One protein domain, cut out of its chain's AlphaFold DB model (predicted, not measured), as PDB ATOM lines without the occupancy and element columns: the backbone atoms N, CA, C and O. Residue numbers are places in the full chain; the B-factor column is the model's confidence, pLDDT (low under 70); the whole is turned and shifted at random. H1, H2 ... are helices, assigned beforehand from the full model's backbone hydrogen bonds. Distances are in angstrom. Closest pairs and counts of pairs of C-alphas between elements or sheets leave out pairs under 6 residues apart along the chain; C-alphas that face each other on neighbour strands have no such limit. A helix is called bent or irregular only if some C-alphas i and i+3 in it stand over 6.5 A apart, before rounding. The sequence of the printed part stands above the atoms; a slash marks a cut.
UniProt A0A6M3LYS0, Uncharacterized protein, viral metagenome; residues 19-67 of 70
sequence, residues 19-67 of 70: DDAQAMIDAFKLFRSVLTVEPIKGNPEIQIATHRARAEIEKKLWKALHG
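Overview. This is residues 19 to 67 of the 70 residues of an uncharacterized protein of viral metagenome (UniProt A0A6M3LYS0). A long helix, H2, makes an arm at one end of an elongated model, and a shorter helix, H1, lies towards the other end. A winding loop, residues 30 to 43, joins them and passes between them on its way to the beginning of H2, while residues 56 to 65 of H2 stick out with His 66 and Gly 67. The printed part has 49 residues with two named helices, H1 then H2, and no named strand; the class is all helix. The whole is loose, with a radius of gyration of the C-alphas of 13.4 A, and spans 41 by 24 by 17 A.

Along the chain. H1 is residues 19 to 29, 15.7 A from first to last C-alpha. It begins at C-alpha 19 (186.863, 111.888, 139.302) and ends at C-alpha 29 (181.335, 113.555, 153.886). After residues 30 to 43, H2 holds residues 44 to 65, 31.3 A from first to last C-alpha. It begins at C-alpha 44 (177.296, 129.926, 147.495) and ends at C-alpha 65 (155.854, 109.987, 158.630). Neither helix is bent.

Arrangement. H1 and H2 are apart, with no C-alpha of the one within 8 A of the other. Their link is long, with 14 residues. Residues 41 to 46, of which 44 to 46 belong to H2, stand free. Residues 56 to 67, of which 56 to 65 belong to H2, stand free too. In both H1 and H2 every backbone O i to N i+4 pair is within hydrogen-bond range.

Size, cuts and confidence. The two C-alphas farthest apart, those of Asp 20 and Gly 67, are 41.2 A apart. Without the stretches that stand free, the body of 31 residues spans 28 by 21 by 9 A. The printed part has no cut. The mean pLDDT of the printed part is 85.7, and residue 67 is under 70.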
ATOM      1  N   ASP A  19     186.397 113.061 138.550       83.94
ATOM      2  CA  ASP A  19     186.863 111.888 139.302       83.94
ATOM      3  C   ASP A  19     187.681 112.278 140.551       83.94
ATOM      4  O   ASP A  19     187.466 111.740 141.641       83.94
ATOM      5  N   ASP A  20     188.575 113.265 140.422       82.62
ATOM      6  CA  ASP A  20     189.387 113.779 141.535       82.62
ATOM      7  C   ASP A  20     188.519 114.551 142.542       82.62
ATOM      8  O   ASP A  20     188.697 114.452 143.762       82.62
ATOM      9  N   ALA A  21     187.526 115.292 142.039       86.31
ATOM     10  CA  ALA A  21     186.561 116.004 142.864       86.31
ATOM     11  C   ALA A  21     185.707 115.034 143.693       86.31
ATOM     12  O   ALA A  21     185.430 115.312 144.861       86.31
ATOM     13  N   GLN A  22     185.334 113.880 143.131       87.44
ATOM     14  CA  GLN A  22     184.541 112.866 143.822       87.44
ATOM     15  C   GLN A  22     185.282 112.289 145.037       87.44
ATOM     16  O   GLN A  22     184.702 112.193 146.120       87.44
ATOM     17  N   ALA A  23     186.582 112.004 144.900       88.75
ATOM     18  CA  ALA A  23     187.407 111.538 146.015       88.75
ATOM     19  C   ALA A  23     187.445 112.551 147.176       88.75
ATOM     20  O   ALA A  23     187.327 112.172 148.345       88.75
ATOM     21  N   MET A  24     187.547 113.849 146.870       88.44
ATOM     22  CA  MET A  24     187.483 114.897 147.894       88.44
ATOM     23  C   MET A  24     186.092 115.033 148.511       88.44
ATOM     24  O   MET A  24     185.977 115.156 149.730       88.44
ATOM     25  N   ILE A  25     185.035 114.995 147.697       90.12
ATOM     26  CA  ILE A  25     183.645 115.041 148.170       90.12
ATOM     27  C   ILE A  25     183.399 113.932 149.194       90.12
ATOM     28  O   ILE A  25     182.846 114.189 150.266       90.12
ATOM     29  N   ASP A  26     183.835 112.714 148.890       90.38
ATOM     30  CA  ASP A  26     183.632 111.570 149.770       90.38
ATOM     31  C   ASP A  26     184.461 111.679 151.051       90.38
ATOM     32  O   ASP A  26     183.940 111.398 152.132       90.38
ATOM     33  N   ALA A  27     185.689 112.198 150.975       90.62
ATOM     34  CA  ALA A  27     186.476 112.514 152.163       90.62
ATOM     35  C   ALA A  27     185.784 113.560 153.058       90.62
ATOM     36  O   ALA A  27     185.711 113.382 154.274       90.62
ATOM     37  N   PHE A  28     185.217 114.626 152.481       90.00
ATOM     38  CA  PHE A  28     184.519 115.658 153.252       90.00
ATOM     39  C   PHE A  28     183.234 115.143 153.914       90.00
ATOM     40  O   PHE A  28     182.907 115.569 155.022       90.00
ATOM     41  N   LYS A  29     182.525 114.193 153.292       89.38
ATOM     42  CA  LYS A  29     181.335 113.555 153.886       89.38
ATOM     43  C   LYS A  29     181.646 112.746 155.150       89.38
ATOM     44  O   LYS A  29     180.734 112.492 155.931       89.38
ATOM     45  N   LEU A  30     182.905 112.364 155.379       91.94
ATOM     46  CA  LEU A  30     183.316 111.664 156.601       91.94
ATOM     47  C   LEU A  30     183.373 112.587 157.828       91.94
ATOM     48  O   LEU A  30     183.392 112.100 158.961       91.94
ATOM     49  N   PHE A  31     183.402 113.911 157.643       89.88
ATOM     50  CA  PHE A  31     183.433 114.836 158.769       89.88
ATOM     51  C   PHE A  31     182.101 114.856 159.523       89.88
ATOM     52  O   PHE A  31     181.007 114.916 158.956       89.88
ATOM     53  N   ARG A  32     182.195 114.850 160.856       83.12
ATOM     54  CA  ARG A  32     181.030 114.909 161.739       83.12
ATOM     55  C   ARG A  32     180.212 116.175 161.458       83.12
ATOM     56  O   ARG A  32     180.767 117.267 161.392       83.12
ATOM     57  N   SER A  33     178.889 116.014 161.381       84.62
ATOM     58  CA  SER A  33     177.918 117.102 161.170       84.62
ATOM     59  C   SER A  33     177.935 117.746 159.780       84.62
ATOM     60  O   SER A  33     177.289 118.777 159.588       84.62
ATOM     61  N   VAL A  34     178.603 117.131 158.802       86.94
ATOM     62  CA  VAL A  34     178.431 117.498 157.397       86.94
ATOM     63  C   VAL A  34     177.071 117.012 156.911       86.94
ATOM     64  O   VAL A  34     176.736 115.835 157.018       86.94
ATOM     65  N   LEU A  35     176.276 117.948 156.399       85.94
ATOM     66  CA  LEU A  35     174.955 117.669 155.842       85.94
ATOM     67  C   LEU A  35     175.037 117.266 154.364       85.94
ATOM     68  O   LEU A  35     174.350 116.349 153.933       85.94
ATOM     69  N   THR A  36     175.858 117.972 153.588       87.44
ATOM     70  CA  THR A  36     176.125 117.682 152.177       87.44
ATOM     71  C   THR A  36     177.471 118.284 151.776       87.44
ATOM     72  O   THR A  36     177.948 119.221 152.421       87.44
ATOM     73  N   VAL A  37     178.067 117.747 150.712       89.06
ATOM     74  CA  VAL A  37     179.269 118.278 150.060       89.06
ATOM     75  C   VAL A  37     179.029 118.200 148.565       89.06
ATOM     76  O   VAL A  37     178.912 117.107 148.012       89.06
ATOM     77  N   GLU A  38     178.930 119.356 147.923       85.56
ATOM     78  CA  GLU A  38     178.622 119.470 146.502       85.56
ATOM     79  C   GLU A  38     179.468 120.588 145.881       85.56
ATOM     80  O   GLU A  38     179.741 121.591 146.550       85.56
ATOM     81  N   PRO A  39     179.878 120.451 144.609       83.50
ATOM     82  CA  PRO A  39     180.551 121.525 143.901       83.50
ATOM     83  C   PRO A  39     179.618 122.731 143.767       83.50
ATOM     84  O   PRO A  39     178.416 122.601 143.506       83.50
ATOM     85  N   ILE A  40     180.185 123.924 143.925       82.69
ATOM     86  CA  ILE A  40     179.435 125.167 143.782       82.69
ATOM     87  C   ILE A  40     179.275 125.468 142.293       82.69
ATOM     88  O   ILE A  40     180.248 125.757 141.603       82.69
ATOM     89  N   LYS A  41     178.036 125.413 141.796       75.50
ATOM     90  CA  LYS A  41     177.690 125.711 140.390       75.50
ATOM     91  C   LYS A  41     177.072 127.108 140.206       75.50
ATOM     92  O   LYS A  41     176.416 127.365 139.202       75.50
ATOM     93  N   GLY A  42     177.233 128.008 141.180       77.69
ATOM     94  CA  GLY A  42     176.587 129.323 141.190       77.69
ATOM     95  C   GLY A  42     176.870 130.126 142.462       77.69
ATOM     96  O   GLY A  42     177.995 130.144 142.945       77.69
ATOM     97  N   ASN A  43     175.854 130.806 143.008       82.50
ATOM     98  CA  ASN A  43     176.005 131.603 144.230       82.50
ATOM     99  C   ASN A  43     176.058 130.697 145.489       82.50
ATOM    100  O   ASN A  43     175.068 130.007 145.767       82.50
ATOM    101  N   PRO A  44     177.148 130.740 146.286       79.31
ATOM    102  CA  PRO A  44     177.296 129.926 147.495       79.31
ATOM    103  C   PRO A  44     176.208 130.150 148.556       79.31
ATOM    104  O   PRO A  44     175.758 129.193 149.184       79.31
ATOM    105  N   GLU A  45     175.759 131.390 148.767       81.00
ATOM    106  CA  GLU A  45     174.774 131.725 149.807       81.00
ATOM    107  C   GLU A  45     173.410 131.101 149.510       81.00
ATOM    108  O   GLU A  45     172.769 130.532 150.398       81.00
ATOM    109  N   ILE A  46     172.996 131.156 148.239       84.19
ATOM    110  CA  ILE A  46     171.751 130.544 147.766       84.19
ATOM    111  C   ILE A  46     171.824 129.029 147.958       84.19
ATOM    112  O   ILE A  46     170.905 128.442 148.524       84.19
ATOM    113  N   GLN A  47     172.933 128.405 147.554       81.31
ATOM    114  CA  GLN A  47     173.110 126.960 147.673       81.31
ATOM    115  C   GLN A  47     173.053 126.505 149.143       81.31
ATOM    116  O   GLN A  47     172.323 125.569 149.474       81.31
ATOM    117  N   ILE A  48     173.714 127.227 150.058       80.81
ATOM    118  CA  ILE A  48     173.643 126.965 151.506       80.81
ATOM    119  C   ILE A  48     172.202 127.076 152.027       80.81
ATOM    120  O   ILE A  48     171.739 126.196 152.761       80.81
ATOM    121  N   ALA A  49     171.483 128.143 151.664       82.50
ATOM    122  CA  ALA A  49     170.102 128.352 152.094       82.50
ATOM    123  C   ALA A  49     169.172 127.234 151.593       82.50
ATOM    124  O   ALA A  49     168.373 126.702 152.369       82.50
ATOM    125  N   THR A  50     169.321 126.816 150.332       85.94
ATOM    126  CA  THR A  50     168.551 125.718 149.733       85.94
ATOM    127  C   THR A  50     168.790 124.393 150.455       85.94
ATOM    128  O   THR A  50     167.822 123.711 150.804       85.94
ATOM    129  N   HIS A  51     170.044 124.028 150.740       82.56
ATOM    130  CA  HIS A  51     170.342 122.778 151.447       82.56
ATOM    131  C   HIS A  51     169.759 122.753 152.862       82.56
ATOM    132  O   HIS A  51     169.214 121.734 153.285       82.56
ATOM    133  N   ARG A  52     169.805 123.882 153.579       83.50
ATOM    134  CA  ARG A  52     169.192 124.006 154.910       83.50
ATOM    135  C   ARG A  52     167.685 123.828 154.867       83.50
ATOM    136  O   ARG A  52     167.154 123.037 155.642       83.50
ATOM    137  N   ALA A  53     167.016 124.527 153.951       87.44
ATOM    138  CA  ALA A  53     165.573 124.413 153.784       87.44
ATOM    139  C   ALA A  53     165.169 122.967 153.462       87.44
ATOM    140  O   ALA A  53     164.246 122.432 154.073       87.44
ATOM    141  N   ARG A  54     165.911 122.298 152.567       87.00
ATOM    142  CA  ARG A  54     165.671 120.893 152.215       87.00
ATOM    143  C   ARG A  54     165.827 119.961 153.416       87.00
ATOM    144  O   ARG A  54     164.931 119.162 153.663       87.00
ATOM    145  N   ALA A  55     166.909 120.090 154.181       83.56
ATOM    146  CA  ALA A  55     167.140 119.252 155.357       83.56
ATOM    147  C   ALA A  55     166.115 119.493 156.473       83.56
ATOM    148  O   ALA A  55     165.707 118.561 157.163       83.56
ATOM    149  N   GLU A  56     165.662 120.735 156.650       88.94
ATOM    150  CA  GLU A  56     164.599 121.044 157.603       88.94
ATOM    151  C   GLU A  56     163.270 120.400 157.187       88.94
ATOM    152  O   GLU A  56     162.582 119.809 158.023       88.94
ATOM    153  N   ILE A  57     162.925 120.483 155.900       91.25
ATOM    154  CA  ILE A  57     161.743 119.833 155.328       91.25
ATOM    155  C   ILE A  57     161.837 118.317 155.496       91.25
ATOM    156  O   ILE A  57     160.890 117.716 155.992       91.25
ATOM    157  N   GLU A  58     162.973 117.709 155.157       88.12
ATOM    158  CA  GLU A  58     163.209 116.272 155.304       88.12
ATOM    159  C   GLU A  58     163.069 115.826 156.760       88.12
ATOM    160  O   GLU A  58     162.357 114.868 157.041       88.12
ATOM    161  N   LYS A  59     163.642 116.571 157.711       85.56
ATOM    162  CA  LYS A  59     163.484 116.300 159.144       85.56
ATOM    163  C   LYS A  59     162.022 116.371 159.588       85.56
ATOM    164  O   LYS A  59     161.575 115.528 160.366       85.56
ATOM    165  N   LYS A  60     161.272 117.378 159.125       89.44
ATOM    166  CA  LYS A  60     159.840 117.533 159.437       89.44
ATOM    167  C   LYS A  60     159.005 116.412 158.818       89.44
ATOM    168  O   LYS A  60     158.149 115.866 159.503       89.44
ATOM    169  N   LEU A  61     159.281 116.048 157.565       91.12
ATOM    170  CA  LEU A  61     158.658 114.921 156.868       91.12
ATOM    171  C   LEU A  61     158.948 113.609 157.581       91.12
ATOM    172  O   LEU A  61     158.021 112.867 157.873       91.12
ATOM    173  N   TRP A  62     160.209 113.355 157.926       87.31
ATOM    174  CA  TRP A  62     160.605 112.169 158.671       87.31
ATOM    175  C   TRP A  62     159.844 112.071 159.992       87.31
ATOM    176  O   TRP A  62     159.277 111.022 160.288       87.31
ATOM    177  N   LYS A  63     159.752 113.184 160.733       87.88
ATOM    178  CA  LYS A  63     158.977 113.271 161.976       87.88
ATOM    179  C   LYS A  63     157.475 113.045 161.759       87.88
ATOM    180  O   LYS A  63     156.844 112.408 162.590       87.88
ATOM    181  N   ALA A  64     156.900 113.572 160.682       91.06
ATOM    182  CA  ALA A  64     155.480 113.406 160.374       91.06
ATOM    183  C   ALA A  64     155.140 111.973 159.933       91.06
ATOM    184  O   ALA A  64     154.085 111.458 160.289       91.06
ATOM    185  N   LEU A  65     156.032 111.335 159.171       89.38
ATOM    186  CA  LEU A  65     155.854 109.987 158.630       89.38
ATOM    187  C   LEU A  65     156.131 108.893 159.667       89.38
ATOM    188  O   LEU A  65     155.443 107.879 159.681       89.38
ATOM    189  N   HIS A  66     157.109 109.104 160.546       85.31
ATOM    190  CA  HIS A  66     157.497 108.164 161.602       85.31
ATOM    191  C   HIS A  66     157.061 108.691 162.966       85.31
ATOM    192  O   HIS A  66     157.872 108.708 163.887       85.31
ATOM    193  N   GLY A  67     155.824 109.201 163.041       69.62
ATOM    194  CA  GLY A  67     155.250 109.894 164.197       69.62
ATOM    195  C   GLY A  67     155.754 109.377 165.545       69.62
ATOM    196  O   GLY A  67     155.912 108.172 165.722       69.62
TER     197      GLY A  67